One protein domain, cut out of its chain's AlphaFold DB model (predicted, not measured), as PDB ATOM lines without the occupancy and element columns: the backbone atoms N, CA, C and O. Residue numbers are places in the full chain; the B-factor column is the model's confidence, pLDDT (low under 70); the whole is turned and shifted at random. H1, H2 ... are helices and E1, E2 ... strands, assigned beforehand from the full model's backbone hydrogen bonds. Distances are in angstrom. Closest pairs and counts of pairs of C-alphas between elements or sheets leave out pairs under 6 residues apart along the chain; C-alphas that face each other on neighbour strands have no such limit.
ATOM      1  N   ILE A 118      24.098  57.867 -45.359       79.75
ATOM      2  CA  ILE A 118      24.040  56.416 -45.181       79.75
ATOM      3  C   ILE A 118      23.392  55.815 -46.430       79.75
ATOM      4  O   ILE A 118      22.299  56.222 -46.832       79.75
ATOM      5  N   LEU A 119      24.087  54.858 -47.040       73.31
ATOM      6  CA  LEU A 119      23.626  54.095 -48.196       73.31
ATOM      7  C   LEU A 119      23.194  52.698 -47.740       73.31
ATOM      8  O   LEU A 119      23.978  51.968 -47.140       73.31
ATOM      9  N   LEU A 120      21.957  52.323 -48.053       76.50
ATOM     10  CA  LEU A 120      21.371  51.021 -47.751       76.50
ATOM     11  C   LEU A 120      21.178  50.253 -49.062       76.50
ATOM     12  O   LEU A 120      20.478  50.719 -49.961       76.50
ATOM     13  N   ILE A 121      21.808  49.084 -49.182       76.81
ATOM     14  CA  ILE A 121      21.784  48.268 -50.402       76.81
ATOM     15  C   ILE A 121      20.806  47.101 -50.206       76.81
ATOM     16  O   ILE A 121      21.030  46.215 -49.386       76.81
ATOM     17  N   GLY A 122      19.719  47.106 -50.980       75.50
ATOM     18  CA  GLY A 122      18.607  46.152 -50.935       75.50
ATOM     19  C   GLY A 122      17.343  46.735 -50.291       75.50
ATOM     20  O   GLY A 122      17.415  47.393 -49.259       75.50
ATOM     21  N   GLY A 123      16.167  46.460 -50.865       78.88
ATOM     22  CA  GLY A 123      14.854  46.928 -50.384       78.88
ATOM     23  C   GLY A 123      14.164  45.985 -49.390       78.88
ATOM     24  O   GLY A 123      12.947  45.838 -49.418       78.88
ATOM     25  N   GLY A 124      14.931  45.263 -48.570       84.88
ATOM     26  CA  GLY A 124      14.396  44.280 -47.621       84.88
ATOM     27  C   GLY A 124      13.975  44.873 -46.265       84.88
ATOM     28  O   GLY A 124      14.223  46.051 -46.001       84.88
ATOM     29  N   PRO A 125      13.414  44.044 -45.359       92.38
ATOM     30  CA  PRO A 125      13.082  44.463 -43.993       92.38
ATOM     31  C   PRO A 125      14.303  44.988 -43.231       92.38
ATOM     32  O   PRO A 125      14.191  45.980 -42.521       92.38
ATOM     33  N   ALA A 126      15.483  44.391 -43.433       93.62
ATOM     34  CA  ALA A 126      16.731  44.856 -42.828       93.62
ATOM     35  C   ALA A 126      17.020  46.335 -43.143       93.62
ATOM     36  O   ALA A 126      17.273  47.123 -42.235       93.62
ATOM     37  N   SER A 127      16.914  46.737 -44.410       87.81
ATOM     38  CA  SER A 127      17.128  48.129 -44.822       87.81
ATOM     39  C   SER A 127      16.010  49.053 -44.349       87.81
ATOM     40  O   SER A 127      16.297  50.170 -43.924       87.81
ATOM     41  N   LEU A 128      14.749  48.601 -44.371       91.69
ATOM     42  CA  LEU A 128      13.630  49.388 -43.844       91.69
ATOM     43  C   LEU A 128      13.813  49.690 -42.351       91.69
ATOM     44  O   LEU A 128      13.786  50.854 -41.960       91.69
ATOM     45  N   LEU A 129      14.062  48.668 -41.527       95.56
ATOM     46  CA  LEU A 129      14.266  48.866 -40.093       95.56
ATOM     47  C   LEU A 129      15.573  49.594 -39.784       95.56
ATOM     48  O   LEU A 129      15.616  50.317 -38.792       95.56
ATOM     49  N   CYS A 130      16.606  49.480 -40.622       95.44
ATOM     50  CA  CYS A 130      17.791  50.325 -40.506       95.44
ATOM     51  C   CYS A 130      17.431  51.807 -40.712       95.44
ATOM     52  O   CYS A 130      17.749  52.637 -39.861       95.44
ATOM     53  N   ALA A 131      16.719  52.142 -41.794       90.88
ATOM     54  CA  ALA A 131      16.297  53.512 -42.096       90.88
ATOM     55  C   ALA A 131      15.376  54.100 -41.011       90.88
ATOM     56  O   ALA A 131      15.639  55.196 -40.514       90.88
ATOM     57  N   GLU A 132      14.345  53.355 -40.594       94.12
ATOM     58  CA  GLU A 132      13.446  53.779 -39.514       94.12
ATOM     59  C   GLU A 132      14.209  53.949 -38.195       94.12
ATOM     60  O   GLU A 132      14.081  54.985 -37.551       94.12
ATOM     61  N   THR A 133      15.073  53.003 -37.811       95.62
ATOM     62  CA  THR A 133      15.846  53.101 -36.558       95.62
ATOM     63  C   THR A 133      16.773  54.318 -36.549       95.62
ATOM     64  O   THR A 133      16.889  54.978 -35.515       95.62
ATOM     65  N   LEU A 134      17.403  54.656 -37.681       93.12
ATOM     66  CA  LEU A 134      18.222  55.866 -37.812       93.12
ATOM     67  C   LEU A 134      17.388  57.126 -37.540       93.12
ATOM     68  O   LEU A 134      17.765  57.934 -36.688       93.12
ATOM     69  N   ARG A 135      16.228  57.278 -38.194       92.75
ATOM     70  CA  ARG A 135      15.335  58.429 -37.967       92.75
ATOM     71  C   ARG A 135      14.750  58.456 -36.551       92.75
ATOM     72  O   ARG A 135      14.679  59.521 -35.942       92.75
ATOM     73  N   GLN A 136      14.407  57.301 -35.982       92.94
ATOM     74  CA  GLN A 136      13.925  57.182 -34.597       92.94
ATOM     75  C   GLN A 136      14.980  57.617 -33.569       92.94
ATOM     76  O   GLN A 136      14.647  58.127 -32.504       92.94
ATOM     77  N   ASN A 137      16.265  57.475 -33.903       94.12
ATOM     78  CA  ASN A 137      17.391  57.909 -33.075       94.12
ATOM     79  C   ASN A 137      17.957  59.277 -33.503       94.12
ATOM     80  O   ASN A 137      19.120  59.574 -33.236       94.12
ATOM     81  N   ARG A 138      17.124  60.115 -34.140       93.06
ATOM     82  CA  ARG A 138      17.443  61.492 -34.551       93.06
ATOM     83  C   ARG A 138      18.666  61.603 -35.472       93.06
ATOM     84  O   ARG A 138      19.416  62.569 -35.402       93.06
ATOM     85  N   TYR A 139      18.868  60.641 -36.373       88.69
ATOM     86  CA  TYR A 139      19.815  60.826 -37.471       88.69
ATOM     87  C   TYR A 139      19.268  61.866 -38.462       88.69
ATOM     88  O   TYR A 139      18.194  61.684 -39.039       88.69
ATOM     89  N   GLU A 140      20.019  62.944 -38.671       88.38
ATOM     90  CA  GLU A 140      19.616  64.103 -39.487       88.38
ATOM     91  C   GLU A 140      20.249  64.122 -40.888       88.38
ATOM     92  O   GLU A 140      19.880  64.936 -41.734       88.38
ATOM     93  N   GLY A 141      21.200  63.223 -41.159       77.31
ATOM     94  CA  GLY A 141      21.864  63.139 -42.458       77.31
ATOM     95  C   GLY A 141      20.984  62.538 -43.557       77.31
ATOM     96  O   GLY A 141      19.810  62.207 -43.368       77.31
ATOM     97  N   ARG A 142      21.561  62.367 -44.745       84.44
ATOM     98  CA  ARG A 142      20.879  61.733 -45.880       84.44
ATOM     99  C   ARG A 142      20.808  60.214 -45.672       84.44
ATOM    100  O   ARG A 142      21.789  59.616 -45.226       84.44
ATOM    101  N   ILE A 143      19.676  59.602 -46.013       81.12
ATOM    102  CA  ILE A 143      19.514  58.145 -46.116       81.12
ATOM    103  C   ILE A 143      19.073  57.839 -47.548       81.12
ATOM    104  O   ILE A 143      18.083  58.401 -48.015       81.12
ATOM    105  N   VAL A 144      19.800  56.955 -48.231       72.94
ATOM    106  CA  VAL A 144      19.458  56.476 -49.578       72.94
ATOM    107  C   VAL A 144      19.318  54.961 -49.530       72.94
ATOM    108  O   VAL A 144      20.252  54.275 -49.125       72.94
ATOM    109  N   MET A 145      18.172  54.431 -49.952       78.38
ATOM    110  CA  MET A 145      17.933  52.998 -50.100       78.38
ATOM    111  C   MET A 145      17.865  52.640 -51.584       78.38
ATOM    112  O   MET A 145      16.984  53.100 -52.308       78.38
ATOM    113  N   VAL A 146      18.795  51.801 -52.036       67.06
ATOM    114  CA  VAL A 146      18.897  51.356 -53.430       67.06
ATOM    115  C   VAL A 146      18.443  49.907 -53.520       67.06
ATOM    116  O   VAL A 146      18.984  49.049 -52.826       67.06
ATOM    117  N   THR A 147      17.475  49.602 -54.384       73.81
ATOM    118  CA  THR A 147      16.974  48.234 -54.577       73.81
ATOM    119  C   THR A 147      16.862  47.852 -56.053       73.81
ATOM    120  O   THR A 147      16.688  48.697 -56.929       73.81
ATOM    121  N   ARG A 148      16.963  46.544 -56.324       70.31
ATOM    122  CA  ARG A 148      16.643  45.961 -57.638       70.31
ATOM    123  C   ARG A 148      15.135  45.793 -57.843       70.31
ATOM    124  O   ARG A 148      14.685  45.702 -58.981       70.31
ATOM    125  N   ASP A 149      14.374  45.755 -56.751       68.25
ATOM    126  CA  ASP A 149      12.923  45.584 -56.774       68.25
ATOM    127  C   ASP A 149      12.229  46.788 -57.453       68.25
ATOM    128  O   ASP A 149      12.713  47.923 -57.422       68.25
ATOM    129  N   THR A 150      11.079  46.540 -58.086       66.56
ATOM    130  CA  THR A 150      10.224  47.577 -58.701       66.56
ATOM    131  C   THR A 150       9.234  48.203 -57.716       66.56
ATOM    132  O   THR A 150       8.571  49.181 -58.055       66.56
ATOM    133  N   LEU A 151       9.124  47.629 -56.514       69.75
ATOM    134  CA  LEU A 151       8.269  48.081 -55.423       69.75
ATOM    135  C   LEU A 151       9.134  48.576 -54.247       69.75
ATOM    136  O   LEU A 151      10.241  48.063 -54.051       69.75
ATOM    137  N   PRO A 152       8.619  49.504 -53.415       79.06
ATOM    138  CA  PRO A 152       9.142  49.745 -52.070       79.06
ATOM    139  C   PRO A 152       9.164  48.453 -51.227       79.06
ATOM    140  O   PRO A 152       8.514  47.477 -51.601       79.06
ATOM    141  N   PRO A 153       9.858  48.425 -50.073       83.88
ATOM    142  CA  PRO A 153       9.946  47.244 -49.212       83.88
ATOM    143  C   PRO A 153       8.605  46.528 -48.974       83.88
ATOM    144  O   PRO A 153       7.661  47.114 -48.437       83.88
ATOM    145  N   ILE A 154       8.543  45.247 -49.364       83.19
ATOM    146  CA  ILE A 154       7.343  44.396 -49.295       83.19
ATOM    147  C   ILE A 154       7.454  43.260 -48.277       83.19
ATOM    148  O   ILE A 154       8.516  42.682 -48.070       83.19
ATOM    149  N   ASP A 155       6.304  42.877 -47.737       83.88
ATOM    150  CA  ASP A 155       6.032  41.711 -46.901       83.88
ATOM    151  C   ASP A 155       6.179  40.397 -47.695       83.88
ATOM    152  O   ASP A 155       5.215  39.779 -48.158       83.88
ATOM    153  N   LYS A 156       7.433  39.966 -47.878       84.62
ATOM    154  CA  LYS A 156       7.774  38.722 -48.591       84.62
ATOM    155  C   LYS A 156       7.095  37.466 -48.003       84.62
ATOM    156  O   LYS A 156       6.708  36.604 -48.795       84.62
ATOM    157  N   PRO A 157       6.868  37.327 -46.676       84.12
ATOM    158  CA  PRO A 157       6.090  36.226 -46.114       84.12
ATOM    159  C   PRO A 157       4.699  36.026 -46.729       84.12
ATOM    160  O   PRO A 157       4.278  34.868 -46.815       84.12
ATOM    161  N   LYS A 158       4.003  37.084 -47.172       82.44
ATOM    162  CA  LYS A 158       2.681  36.974 -47.819       82.44
ATOM    163  C   LYS A 158       2.717  36.326 -49.209       82.44
ATOM    164  O   LYS A 158       1.771  35.617 -49.547       82.44
ATOM    165  N   LEU A 159       3.810  36.484 -49.967       80.62
ATOM    166  CA  LEU A 159       3.961  35.990 -51.352       80.62
ATOM    167  C   LEU A 159       3.773  34.467 -51.504       80.62
ATOM    168  O   LEU A 159       3.492  33.986 -52.593       80.62
ATOM    169  N   SER A 160       3.933  33.710 -50.415       74.12
ATOM    170  CA  SER A 160       3.756  32.247 -50.364       74.12
ATOM    171  C   SER A 160       2.466  31.800 -49.662       74.12
ATOM    172  O   SER A 160       2.280  30.608 -49.436       74.12
ATOM    173  N   LYS A 161       1.608  32.737 -49.228       72.44
ATOM    174  CA  LYS A 161       0.505  32.465 -48.280       72.44
ATOM    175  C   LYS A 161      -0.856  33.002 -48.712       72.44
ATOM    176  O   LYS A 161      -1.863  32.512 -48.210       72.44
ATOM    177  N   ALA A 162      -0.909  33.962 -49.634       70.00
ATOM    178  CA  ALA A 162      -2.154  34.421 -50.242       70.00
ATOM    179  C   ALA A 162      -2.005  34.490 -51.767       70.00
ATOM    180  O   ALA A 162      -1.070  35.096 -52.282       70.00
ATOM    181  N   MET A 163      -2.937  33.846 -52.475       55.28
ATOM    182  CA  MET A 163      -2.871  33.616 -53.927       55.28
ATOM    183  C   MET A 163      -3.349  34.806 -54.777       55.28
ATOM    184  O   MET A 163      -3.156  34.806 -55.989       55.28
ATOM    185  N   HIS A 164      -3.970  35.808 -54.151       61.62
ATOM    186  CA  HIS A 164      -4.529  36.991 -54.809       61.62
ATOM    187  C   HIS A 164      -4.207  38.226 -53.963       61.62
ATOM    188  O   HIS A 164      -4.977  38.613 -53.087       61.62
ATOM    189  N   LEU A 165      -3.022  38.798 -54.176       62.25
ATOM    190  CA  LEU A 165      -2.556  39.996 -53.480       62.25
ATOM    191  C   LEU A 165      -2.372  41.133 -54.477       62.25
ATOM    192  O   LEU A 165      -1.606  41.010 -55.431       62.25
ATOM    193  N   GLU A 166      -3.019  42.261 -54.214       66.38
ATOM    194  CA  GLU A 166      -2.697  43.514 -54.889       66.38
ATOM    195  C   GLU A 166      -1.349  44.036 -54.381       66.38
ATOM    196  O   GLU A 166      -1.082  44.001 -53.174       66.38
ATOM    197  N   SER A 167      -0.512  44.577 -55.270       65.75
ATOM    198  CA  SER A 167       0.845  45.046 -54.940       65.75
ATOM    199  C   SER A 167       0.890  46.061 -53.792       65.75
ATOM    200  O   SER A 167       1.862  46.095 -53.041       65.75
ATOM    201  N   VAL A 168      -0.172  46.853 -53.605       65.19
ATOM    202  CA  VAL A 168      -0.301  47.814 -52.495       65.19
ATOM    203  C   VAL A 168      -0.471  47.140 -51.125       65.19
ATOM    204  O   VAL A 168       0.030  47.652 -50.130       65.19
ATOM    205  N   SER A 169      -1.096  45.957 -51.061       74.50
ATOM    206  CA  SER A 169      -1.313  45.186 -49.818       74.50
ATOM    207  C   SER A 169      -0.055  44.463 -49.301       74.50
ATOM    208  O   SER A 169      -0.001  43.983 -48.159       74.50
ATOM    209  N   LEU A 170       0.964  44.386 -50.162       74.94
ATOM    210  CA  LEU A 170       2.282  43.840 -49.867       74.94
ATOM    211  C   LEU A 170       3.229  44.873 -49.251       74.94
ATOM    212  O   LEU A 170       4.183  44.466 -48.596       74.94
ATOM    213  N   LEU A 171       3.005  46.175 -49.445       78.31
ATOM    214  CA  LEU A 171       3.916  47.216 -48.962       78.31
ATOM    215  C   LEU A 171       4.002  47.207 -47.425       78.31
ATOM    216  O   LEU A 171       2.985  47.185 -46.734       78.31
ATOM    217  N   LEU A 172       5.222  47.267 -46.884       78.69
ATOM    218  CA  LEU A 172       5.459  47.394 -45.438       78.69
ATOM    219  C   LEU A 172       5.117  48.795 -44.915       78.69
ATOM    220  O   LEU A 172       4.703  48.960 -43.767       78.69
ATOM    221  N   ARG A 173       5.289  49.797 -45.781       84.56
ATOM    222  CA  ARG A 173       4.961  51.207 -45.571       84.56
ATOM    223  C   ARG A 173       4.357  51.766 -46.862       84.56
ATOM    224  O   ARG A 173       4.829  51.385 -47.935       84.56
ATOM    225  N   PRO A 174       3.343  52.644 -46.794       78.88
ATOM    226  CA  PRO A 174       2.836  53.325 -47.981       78.88
ATOM    227  C   PRO A 174       3.911  54.269 -48.553       78.88
ATOM    228  O   PRO A 174       4.861  54.636 -47.864       78.88
ATOM    229  N   THR A 175       3.816  54.633 -49.832       73.62
ATOM    230  CA  THR A 175       4.902  55.349 -50.534       73.62
ATOM    231  C   THR A 175       5.183  56.748 -49.964       73.62
ATOM    232  O   THR A 175       6.328  57.201 -49.973       73.62
ATOM    233  N   ASP A 176       4.162  57.421 -49.437       76.44
ATOM    234  CA  ASP A 176       4.241  58.744 -48.809       76.44
ATOM    235  C   ASP A 176       5.041  58.741 -47.495       76.44
ATOM    236  O   ASP A 176       5.745  59.708 -47.217       76.44
ATOM    237  N   PHE A 177       5.036  57.637 -46.739       84.56
ATOM    238  CA  PHE A 177       5.848  57.462 -45.522       84.56
ATOM    239  C   PHE A 177       7.341  57.733 -45.763       84.56
ATOM    240  O   PHE A 177       8.010  58.375 -44.955       84.56
ATOM    241  N   PHE A 178       7.877  57.271 -46.898       72.75
ATOM    242  CA  PHE A 178       9.287  57.475 -47.241       72.75
ATOM    243  C   PHE A 178       9.599  58.951 -47.516       72.75
ATOM    244  O   PHE A 178      10.668  59.429 -47.145       72.75
ATOM    245  N   GLN A 179       8.652  59.686 -48.106       72.94
ATOM    246  CA  GLN A 179       8.775  61.127 -48.341       72.94
ATOM    247  C   GLN A 179       8.646  61.917 -47.031       72.94
ATOM    248  O   GLN A 179       9.458  62.797 -46.771       72.94
ATOM    249  N   GLN A 180       7.689  61.555 -46.168       78.31
ATOM    250  CA  GLN A 180       7.452  62.190 -44.861       78.31
ATOM    251  C   GLN A 180       8.670  62.128 -43.917       78.31
ATOM    252  O   GLN A 180       8.815  62.989 -43.051       78.31
ATOM    253  N   HIS A 181       9.557  61.140 -44.088       75.38
ATOM    254  CA  HIS A 181      10.733  60.915 -43.235       75.38
ATOM    255  C   HIS A 181      12.087  61.063 -43.965       75.38
ATOM    256  O   HIS A 181      13.122  60.609 -43.462       75.38
ATOM    257  N   ASP A 182      12.100  61.704 -45.142       77.12
ATOM    258  CA  ASP A 182      13.289  61.924 -45.985       77.12
ATOM    259  C   ASP A 182      14.124  60.650 -46.229       77.12
ATOM    260  O   ASP A 182      15.341  60.620 -46.000       77.12
ATOM    261  N   ILE A 183      13.473  59.569 -46.658       68.62
ATOM    262  CA  ILE A 183      14.116  58.315 -47.063       68.62
ATOM    263  C   ILE A 183      14.061  58.229 -48.592       68.62
ATOM    264  O   ILE A 183      13.007  57.992 -49.180       68.62
ATOM    265  N   GLU A 184      15.203  58.406 -49.256       73.81
ATOM    266  CA  GLU A 184      15.265  58.362 -50.719       73.81
ATOM    267  C   GLU A 184      15.243  56.908 -51.223       73.81
ATOM    268  O   GLU A 184      16.147  56.133 -50.911       73.81
ATOM    269  N   LEU A 185      14.235  56.540 -52.022       58.91
ATOM    270  CA  LEU A 185      14.117  55.218 -52.653       58.91
ATOM    271  C   LEU A 185      14.594  55.254 -54.110       58.91
ATOM    272  O   LEU A 185      14.017  55.959 -54.938       58.91
ATOM    273  N   TRP A 186      15.618  54.469 -54.446       49.09
ATOM    274  CA  TRP A 186      16.114  54.304 -55.817       49.09
ATOM    275  C   TRP A 186      15.802  52.879 -56.303       49.09
ATOM    276  O   TRP A 186      16.388  51.908 -55.820       49.09
ATOM    277  N   MET A 187      14.866  52.759 -57.248       63.31
ATOM    278  CA  MET A 187      14.357  51.487 -57.790       63.31
ATOM    279  C   MET A 187      14.886  51.216 -59.213       63.31
ATOM    280  O   MET A 187      15.450  52.101 -59.853       63.31
ATOM    281  N   GLN A 188      14.645  50.004 -59.732       47.50
ATOM    282  CA  GLN A 188      14.883  49.617 -61.137       47.50
ATOM    283  C   GLN A 188      16.355  49.690 -61.611       47.50
ATOM    284  O   GLN A 188      16.692  50.339 -62.603       47.50
ATOM    285  N   LYS A 189      17.246  48.961 -60.926       43.44
ATOM    286  CA  LYS A 189      18.588  48.583 -61.422       43.44
ATOM    287  C   LYS A 189      18.678  47.048 -61.495       43.44
ATOM    288  O   LYS A 189      18.185  46.366 -60.603       43.44
ATOM    289  N   GLU A 190      19.216  46.494 -62.581       34.94
ATOM    290  CA  GLU A 190      18.614  45.304 -63.220       34.94
ATOM    291  C   GLU A 190      19.382  43.961 -63.104       34.94
ATOM    292  O   GLU A 190      20.606  43.952 -63.024       34.94
ATOM    293  N   VAL A 191      18.628  42.843 -63.076       30.77
ATOM    294  CA  VAL A 191      18.734  41.541 -63.814       30.77
ATOM    295  C   VAL A 191      17.435  40.754 -63.472       30.77
ATOM    296  O   VAL A 191      16.957  40.881 -62.344       30.77
ATOM    297  N   VAL A 253      35.629  43.203 -48.303       94.06
ATOM    298  CA  VAL A 253      34.622  42.715 -47.345       94.06
ATOM    299  C   VAL A 253      34.677  41.190 -47.247       94.06
ATOM    300  O   VAL A 253      34.475  40.487 -48.235       94.06
ATOM    301  N   GLU A 254      34.902  40.680 -46.040       97.38
ATOM    302  CA  GLU A 254      34.973  39.241 -45.780       97.38
ATOM    303  C   GLU A 254      33.618  38.533 -45.955       97.38
ATOM    304  O   GLU A 254      32.578  38.959 -45.440       97.38
ATOM    305  N   VAL A 255      33.650  37.389 -46.643       96.12
ATOM    306  CA  VAL A 255      32.519  36.468 -46.825       96.12
ATOM    307  C   VAL A 255      32.925  35.051 -46.413       96.12
ATOM    308  O   VAL A 255      34.074  34.653 -46.598       96.12
ATOM    309  N   ASP A 256      31.993  34.280 -45.850       94.88
ATOM    310  CA  ASP A 256      32.227  32.877 -45.497       94.88
ATOM    311  C   ASP A 256      32.178  31.951 -46.730       94.88
ATOM    312  O   ASP A 256      31.869  32.368 -47.849       94.88
ATOM    313  N   SER A 257      32.468  30.661 -46.542       92.44
ATOM    314  CA  SER A 257      32.463  29.659 -47.621       92.44
ATOM    315  C   SER A 257      31.093  29.434 -48.280       92.44
ATOM    316  O   SER A 257      31.025  28.842 -49.356       92.44
ATOM    317  N   ARG A 258      30.001  29.933 -47.683       91.31
ATOM    318  CA  ARG A 258      28.643  29.955 -48.257       91.31
ATOM    319  C   ARG A 258      28.311  31.313 -48.889       91.31
ATOM    320  O   ARG A 258      27.158  31.571 -49.223       91.31
ATOM    321  N   LYS A 259      29.320  32.172 -49.062       93.31
ATOM    322  CA  LYS A 259      29.242  33.566 -49.511       93.31
ATOM    323  C   LYS A 259      28.520  34.527 -48.553       93.31
ATOM    324  O   LYS A 259      28.235  35.655 -48.951       93.31
ATOM    325  N   ALA A 260      28.211  34.153 -47.313       96.62
ATOM    326  CA  ALA A 260      27.556  35.075 -46.383       96.62
ATOM    327  C   ALA A 260      28.560  36.106 -45.832       96.62
ATOM    328  O   ALA A 260      29.629  35.732 -45.357       96.62
ATOM    329  N   VAL A 261      28.214  37.396 -45.870       96.88
ATOM    330  CA  VAL A 261      29.034  38.507 -45.356       96.88
ATOM    331  C   VAL A 261      29.282  38.314 -43.866       96.88
ATOM    332  O   VAL A 261      28.337  38.242 -43.075       96.88
ATOM    333  N   ILE A 262      30.550  38.225 -43.481       98.31
ATOM    334  CA  ILE A 262      30.953  37.992 -42.098       98.31
ATOM    335  C   ILE A 262      30.746  39.279 -41.301       98.31
ATOM    336  O   ILE A 262      31.245  40.343 -41.670       98.31
ATOM    337  N   VAL A 263      30.006  39.173 -40.194       98.56
ATOM    338  CA  VAL A 263      29.806  40.280 -39.252       98.56
ATOM    339  C   VAL A 263      30.145  39.898 -37.814       98.56
ATOM    340  O   VAL A 263      30.123  38.720 -37.432       98.56
ATOM    341  N   ASP A 264      30.460  40.906 -37.005       98.38
ATOM    342  CA  ASP A 264      30.539  40.794 -35.550       98.38
ATOM    343  C   ASP A 264      29.145  40.877 -34.888       98.38
ATOM    344  O   ASP A 264      28.116  41.063 -35.540       98.38
ATOM    345  N   LYS A 265      29.096  40.767 -33.556       98.06
ATOM    346  CA  LYS A 265      27.852  40.904 -32.774       98.06
ATOM    347  C   LYS A 265      27.233  42.308 -32.794       98.06
ATOM    348  O   LYS A 265      26.139  42.485 -32.272       98.06
ATOM    349  N   PHE A 266      27.904  43.295 -33.383       98.31
ATOM    350  CA  PHE A 266      27.428  44.663 -33.583       98.31
ATOM    351  C   PHE A 266      27.003  44.917 -35.047       98.31
ATOM    352  O   PHE A 266      26.705  46.058 -35.409       98.31
ATOM    353  N   MET A 267      26.930  43.862 -35.873       98.44
ATOM    354  CA  MET A 267      26.603  43.892 -37.309       98.44
ATOM    355  C   MET A 267      27.649  44.604 -38.190       98.44
ATOM    356  O   MET A 267      27.363  44.948 -39.337       98.44
ATOM    357  N   ARG A 268      28.868  44.819 -37.679       98.38
ATOM    358  CA  ARG A 268      29.993  45.414 -38.421       98.38
ATOM    359  C   ARG A 268      30.683  44.346 -39.257       98.38
ATOM    360  O   ARG A 268      30.845  43.226 -38.774       98.38
ATOM    361  N   THR A 269      31.122  44.688 -40.465       97.19
ATOM    362  CA  THR A 269      32.061  43.839 -41.217       97.19
ATOM    363  C   THR A 269      33.501  44.115 -40.763       97.19
ATOM    364  O   THR A 269      33.745  44.911 -39.855       97.19
ATOM    365  N   ASN A 270      34.474  43.472 -41.408       97.50
ATOM    366  CA  ASN A 270      35.896  43.776 -41.249       97.50
ATOM    367  C   ASN A 270      36.296  45.177 -41.775       97.50
ATOM    368  O   ASN A 270      37.367  45.673 -41.427       97.50
ATOM    369  N   ILE A 271      35.454  45.836 -42.584       94.56
ATOM    370  CA  ILE A 271      35.737  47.159 -43.161       94.56
ATOM    371  C   ILE A 271      35.103  48.270 -42.305       94.56
ATOM    372  O   ILE A 271      33.888  48.257 -42.085       94.56
ATOM    373  N   PRO A 272      35.877  49.276 -41.845       89.25
ATOM    374  CA  PRO A 272      35.346  50.378 -41.046       89.25
ATOM    375  C   PRO A 272      34.163  51.091 -41.710       89.25
ATOM    376  O   PRO A 272      34.208  51.448 -42.885       89.25
ATOM    377  N   ASN A 273      33.118  51.348 -40.920       85.56
ATOM    378  CA  ASN A 273      31.853  51.969 -41.341       85.56
ATOM    379  C   ASN A 273      31.016  51.155 -42.352       85.56
ATOM    380  O   ASN A 273      29.998  51.658 -42.828       85.56
ATOM    381  N   VAL A 274      31.380  49.900 -42.635       91.06
ATOM    382  CA  VAL A 274      30.561  48.963 -43.413       91.06
ATOM    383  C   VAL A 274      29.871  47.982 -42.463       91.06
ATOM    384  O   VAL A 274      30.462  47.448 -41.525       91.06
ATOM    385  N   PHE A 275      28.581  47.763 -42.701       96.75
ATOM    386  CA  PHE A 275      27.716  46.916 -41.883       96.75
ATOM    387  C   PHE A 275      26.980  45.916 -42.773       96.75
ATOM    388  O   PHE A 275      26.658  46.224 -43.922       96.75
ATOM    389  N   GLY A 276      26.686  44.734 -42.237       94.38
ATOM    390  CA  GLY A 276      25.848  43.731 -42.892       94.38
ATOM    391  C   GLY A 276      24.562  43.504 -42.104       94.38
ATOM    392  O   GLY A 276      24.596  43.452 -40.878       94.38
ATOM    393  N   ALA A 277      23.428  43.317 -42.784       97.12
ATOM    394  CA  ALA A 277      22.166  42.963 -42.133       97.12
ATOM    395  C   ALA A 277      21.289  42.045 -43.003       97.12
ATOM    396  O   ALA A 277      21.353  42.088 -44.231       97.12
ATOM    397  N   GLY A 278      20.440  41.231 -42.364       95.75
ATOM    398  CA  GLY A 278      19.544  40.289 -43.045       95.75
ATOM    399  C   GLY A 278      20.218  39.033 -43.595       95.75
ATOM    400  O   GLY A 278      21.353  38.712 -43.244       95.75
ATOM    401  N   ASP A 279      19.496  38.332 -44.468       94.88
ATOM    402  CA  ASP A 279      19.807  36.997 -45.010       94.88
ATOM    403  C   ASP A 279      21.213  36.867 -45.629       94.88
ATOM    404  O   ASP A 279      21.742  35.766 -45.753       94.88
ATOM    405  N   VAL A 280      21.847  37.986 -46.001       94.69
ATOM    406  CA  VAL A 280      23.210  38.020 -46.548       94.69
ATOM    407  C   VAL A 280      24.304  37.786 -45.490       94.69
ATOM    408  O   VAL A 280      25.458  37.608 -45.861       94.69
ATOM    409  N   THR A 281      23.982  37.798 -44.189       97.19
ATOM    410  CA  THR A 281      24.977  37.844 -43.095       97.19
ATOM    411  C   THR A 281      25.290  36.509 -42.421       97.19
ATOM    412  O   THR A 281      24.405  35.691 -42.175       97.19
ATOM    413  N   SER A 282      26.561  36.330 -42.057       97.69
ATOM    414  CA  SER A 282      27.085  35.252 -41.213       97.69
ATOM    415  C   SER A 282      27.466  35.840 -39.852       97.69
ATOM    416  O   SER A 282      28.500  36.503 -39.728       97.69
ATOM    417  N   PHE A 283      26.630  35.648 -38.830       98.12
ATOM    418  CA  PHE A 283      26.686  36.383 -37.558       98.12
ATOM    419  C   PHE A 283      26.795  35.446 -36.337       98.12
ATOM    420  O   PHE A 283      26.372  34.293 -36.429       98.12
ATOM    421  N   PRO A 284      27.365  35.894 -35.200       97.88
ATOM    422  CA  PRO A 284      27.379  35.119 -33.958       97.88
ATOM    423  C   PRO A 284      26.003  35.137 -33.276       97.88
ATOM    424  O   PRO A 284      25.437  36.205 -33.047       97.88
ATOM    425  N   LEU A 285      25.472  33.963 -32.926       97.31
ATOM    426  CA  LEU A 285      24.174  33.821 -32.258       97.31
ATOM    427  C   LEU A 285      24.339  33.581 -30.746       97.31
ATOM    428  O   LEU A 285      24.769  32.497 -30.341       97.31
ATOM    429  N   THR A 286      23.937  34.545 -29.905       95.31
ATOM    430  CA  THR A 286      24.189  34.513 -28.448       95.31
ATOM    431  C   THR A 286      23.665  33.252 -27.762       95.31
ATOM    432  O   THR A 286      24.412  32.583 -27.048       95.31
ATOM    433  N   ILE A 287      22.412  32.855 -28.034       95.00
ATOM    434  CA  ILE A 287      21.792  31.646 -27.447       95.00
ATOM    435  C   ILE A 287      22.504  30.335 -27.819       95.00
ATOM    436  O   ILE A 287      22.200  29.277 -27.277       95.00
ATOM    437  N   ARG A 288      23.457  30.387 -28.754       94.75
ATOM    438  CA  ARG A 288      24.312  29.273 -29.167       94.75
ATOM    439  C   ARG A 288      25.790  29.562 -28.878       94.75
ATOM    440  O   ARG A 288      26.656  29.039 -29.571       94.75
ATOM    441  N   LYS A 289      26.076  30.353 -27.834       93.69
ATOM    442  CA  LYS A 289      27.430  30.703 -27.358       93.69
ATOM    443  C   LYS A 289      28.282  31.340 -28.466       93.69
ATOM    444  O   LYS A 289      29.397  30.905 -28.729       93.69
ATOM    445  N   ASP A 290      27.707  32.333 -29.145       95.94
ATOM    446  CA  ASP A 290      28.293  33.040 -30.293       95.94
ATOM    447  C   ASP A 290      28.660  32.128 -31.493       95.94
ATOM    448  O   ASP A 290      29.441  32.526 -32.360       95.94
ATOM    449  N   GLN A 291      28.054  30.929 -31.611       95.94
ATOM    450  CA  GLN A 291      28.145  30.095 -32.821       95.94
ATOM    451  C   GLN A 291      27.798  30.940 -34.056       95.94
ATOM    452  O   GLN A 291      26.736  31.566 -34.105       95.94
ATOM    453  N   ARG A 292      28.677  30.938 -35.068       96.88
ATOM    454  CA  ARG A 292      28.435  31.658 -36.323       96.88
ATOM    455  C   ARG A 292      27.387  30.930 -37.166       96.88
ATOM    456  O   ARG A 292      27.545  29.751 -37.477       96.88
ATOM    457  N   VAL A 293      26.335  31.647 -37.549       96.69
ATOM    458  CA  VAL A 293      25.171  31.126 -38.279       96.69
ATOM    459  C   VAL A 293      24.764  32.074 -39.409       96.69
ATOM    460  O   VAL A 293      25.086  33.259 -39.394       96.69
ATOM    461  N   ASN A 294      24.018  31.554 -40.382       96.06
ATOM    462  CA  ASN A 294      23.316  32.337 -41.397       96.06
ATOM    463  C   ASN A 294      21.846  31.898 -41.358       96.06
ATOM    464  O   ASN A 294      21.563  30.712 -41.509       96.06
ATOM    465  N   ILE A 295      20.927  32.826 -41.073       94.81
ATOM    466  CA  ILE A 295      19.507  32.514 -40.852       94.81
ATOM    467  C   ILE A 295      18.646  33.507 -41.639       94.81
ATOM    468  O   ILE A 295      18.513  34.666 -41.251       94.81
ATOM    469  N   GLY A 296      18.025  33.036 -42.723       91.38
ATOM    470  CA  GLY A 296      17.098  33.813 -43.556       91.38
ATOM    471  C   GLY A 296      15.703  33.951 -42.939       91.38
ATOM    472  O   GLY A 296      14.721  33.469 -43.502       91.38
ATOM    473  N   HIS A 297      15.605  34.540 -41.743       92.62
ATOM    474  CA  HIS A 297      14.332  34.782 -41.057       92.62
ATOM    475  C   HIS A 297      13.957  36.262 -41.082       92.62
ATOM    476  O   HIS A 297      14.753  37.130 -40.734       92.62
ATOM    477  N   TRP A 298      12.681  36.538 -41.364       90.81
ATOM    478  CA  TRP A 298      12.130  37.895 -41.402       90.81
ATOM    479  C   TRP A 298      12.369  38.697 -40.109       90.81
ATOM    480  O   TRP A 298      12.780  39.853 -40.163       90.81
ATOM    481  N   GLN A 299      12.151  38.073 -38.943       95.50
ATOM    482  CA  GLN A 299      12.366  38.703 -37.634       95.50
ATOM    483  C   GLN A 299      13.844  39.051 -37.397       95.50
ATOM    484  O   GLN A 299      14.136  40.179 -36.998       95.50
ATOM    485  N   LEU A 300      14.773  38.140 -37.713       95.94
ATOM    486  CA  LEU A 300      16.210  38.412 -37.613       95.94
ATOM    487  C   LEU A 300      16.668  39.480 -38.605       95.94
ATOM    488  O   LEU A 300      17.445  40.349 -38.231       95.94
ATOM    489  N   ALA A 301      16.152  39.492 -39.837       96.44
ATOM    490  CA  ALA A 301      16.519  40.518 -40.805       96.44
ATOM    491  C   ALA A 301      16.163  41.930 -40.315       96.44
ATOM    492  O   ALA A 301      17.010  42.824 -40.354       96.44
ATOM    493  N   SER A 302      14.959  42.112 -39.767       96.19
ATOM    494  CA  SER A 302      14.562  43.352 -39.090       96.19
ATOM    495  C   SER A 302      15.451  43.683 -37.880       96.19
ATOM    496  O   SER A 302      15.871  44.833 -37.725       96.19
ATOM    497  N   ALA A 303      15.792  42.686 -37.054       97.31
ATOM    498  CA  ALA A 303      16.663  42.861 -35.890       97.31
ATOM    499  C   ALA A 303      18.083  43.305 -36.280       97.31
ATOM    500  O   ALA A 303      18.595  44.273 -35.716       97.31
ATOM    501  N   HIS A 304      18.690  42.669 -37.286       98.38
ATOM    502  CA  HIS A 304      20.006  43.041 -37.812       98.38
ATOM    503  C   HIS A 304      19.988  44.484 -38.337       98.38
ATOM    504  O   HIS A 304      20.910  45.244 -38.056       98.38
ATOM    505  N   GLY A 305      18.915  44.887 -39.033       97.50
ATOM    506  CA  GLY A 305      18.722  46.261 -39.509       97.50
ATOM    507  C   GLY A 305      18.748  47.298 -38.383       97.50
ATOM    508  O   GLY A 305      19.500  48.270 -38.447       97.50
ATOM    509  N   ARG A 306      17.984  47.060 -37.308       97.75
ATOM    510  CA  ARG A 306      17.997  47.910 -36.105       97.75
ATOM    511  C   ARG A 306      19.367  47.940 -35.426       97.75
ATOM    512  O   ARG A 306      19.834  49.014 -35.054       97.75
ATOM    513  N   VAL A 307      20.009  46.788 -35.242       98.31
ATOM    514  CA  VAL A 307      21.313  46.706 -34.563       98.31
ATOM    515  C   VAL A 307      22.398  47.423 -35.374       98.31
ATOM    516  O   VAL A 307      23.153  48.210 -34.806       98.31
ATOM    517  N   ALA A 308      22.427  47.243 -36.699       98.12
ATOM    518  CA  ALA A 308      23.330  47.968 -37.589       98.12
ATOM    519  C   ALA A 308      23.136  49.491 -37.470       98.12
ATOM    520  O   ALA A 308      24.100  50.202 -37.194       98.12
ATOM    521  N   ALA A 309      21.896  49.989 -37.560       97.81
ATOM    522  CA  ALA A 309      21.582  51.410 -37.383       97.81
ATOM    523  C   ALA A 309      22.049  51.976 -36.030       97.81
ATOM    524  O   ALA A 309      22.681  53.031 -35.975       97.81
ATOM    525  N   LEU A 310      21.784  51.269 -34.927       98.19
ATOM    526  CA  LEU A 310      22.221  51.695 -33.593       98.19
ATOM    527  C   LEU A 310      23.754  51.741 -33.481       98.19
ATOM    528  O   LEU A 310      24.292  52.620 -32.809       98.19
ATOM    529  N   ASN A 311      24.473  50.851 -34.166       98.25
ATOM    530  CA  ASN A 311      25.936  50.830 -34.144       98.25
ATOM    531  C   ASN A 311      26.602  51.780 -35.147       98.25
ATOM    532  O   ASN A 311      27.704  52.242 -34.853       98.25
ATOM    533  N   MET A 312      25.930  52.160 -36.241       95.75
ATOM    534  CA  MET A 312      26.285  53.345 -37.041       95.75
ATOM    535  C   MET A 312      26.223  54.614 -36.174       95.75
ATOM    536  O   MET A 312      27.099  55.470 -36.253       95.75
ATOM    537  N   LEU A 313      25.243  54.689 -35.263       95.94
ATOM    538  CA  LEU A 313      25.100  55.747 -34.252       95.94
ATOM    539  C   LEU A 313      25.906  55.487 -32.959       95.94
ATOM    540  O   LEU A 313      25.602  56.058 -31.910       95.94
ATOM    541  N   GLN A 314      26.920  54.617 -33.027       95.38
ATOM    542  CA  GLN A 314      27.885  54.308 -31.961       95.38
ATOM    543  C   GLN A 314      27.285  53.827 -30.620       95.38
ATOM    544  O   GLN A 314      27.959  53.873 -29.593       95.38
TER     545      GLN A 314
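AT A GLANCE: This is residues 118 to 191 and 253 to 314 of the 407 residues of the protein "Apoptosis-inducing factor 3-like" of Salmo trutta (UniProt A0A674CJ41). Two lobes meet where helices H1 and H5 pack on each other: in one, H1 covers one face of a small parallel sheet, E1 E2 E3; in the other, H5 is followed outward by mostly unnamed loops and a small hairpin, E4 and E5. From the first lobe an arm with the short helices H2 and H3 reaches out, and its residues 160 to 166 stick out. The printed part has 136 residues in the order E1 H1 E2 H2 H3 H4 E3 E4 E5 H5, five named helices and five named strands; the class is mixed, with 63 residues, under half, in named elements. The whole is compact, with a radius of gyration of the C-alphas of 15.2 A and spans of 42 by 38 by 29 A.

HOW THE PARTS SIT: E1, residues 118 to 121, is the parallel neighbour of E2, residues 142 to 146, with N 120 and O 144 2.8 A apart. H1, residues 125 to 136, is on this sheet at a height over the sheet of 9.6 A and runs along the strands, at 9 degrees to E2 on the local plane. E1, H1 and E2 make a strand-helix-strand unit, two parallel neighbour strands with a helix between, and its crossover is right-handed. H2, residues 156 to 160, is close to but not clearly touching H3, residues 167 to 170; the C-alphas of Lys 158 and Leu 170 are the closest, 7.2 A apart. H4, residues 175 to 180, only grazes the sheet. E3, residues 183 to 186, is parallel to E2, with N 145 and O 184 2.8 A apart. E4, residues 281 to 285, and E5, residues 291 to 293, form an antiparallel hairpin, with N 283 and O 293 2.9 A apart. H5, residues 298 to 312, touches H1 at a steep tilt of 40 degrees, the same way; their closest C-alphas, of Ala 126 and Gly 305, are 4.1 A apart. Each O i to N i+4 pair is within hydrogen-bond range in H1 and H5, against 1 of 2 in H4 and 0 of 1 in H2, where 1 of 2 O i to N i+3 pairs is; H3 is too short for an i+4 pair.

IN THESE COORDINATES: E1 begins at C-alpha 118 (24.040, 56.416, -45.181). H1 is 15.8 A long, E2 13.0 A and E4 11.6 A. H5, 21.4 A, ends at C-alpha 312 (26.285, 53.345, -37.041).

THE WHOLE: The C-alphas of His 164 and Pro 272, the two farthest apart, are 44.3 A apart. Residues 192 to 252 are not printed, and C-alphas 191 and 253 are 22.9 A apart across this cut. Of the links that are printed whole, none is long. Residues 253 to 280 hold no named element. Mean pLDDT of the printed part is 85.2; 18 residues are under 70, among them residues 163 to 168 and 185 to 191.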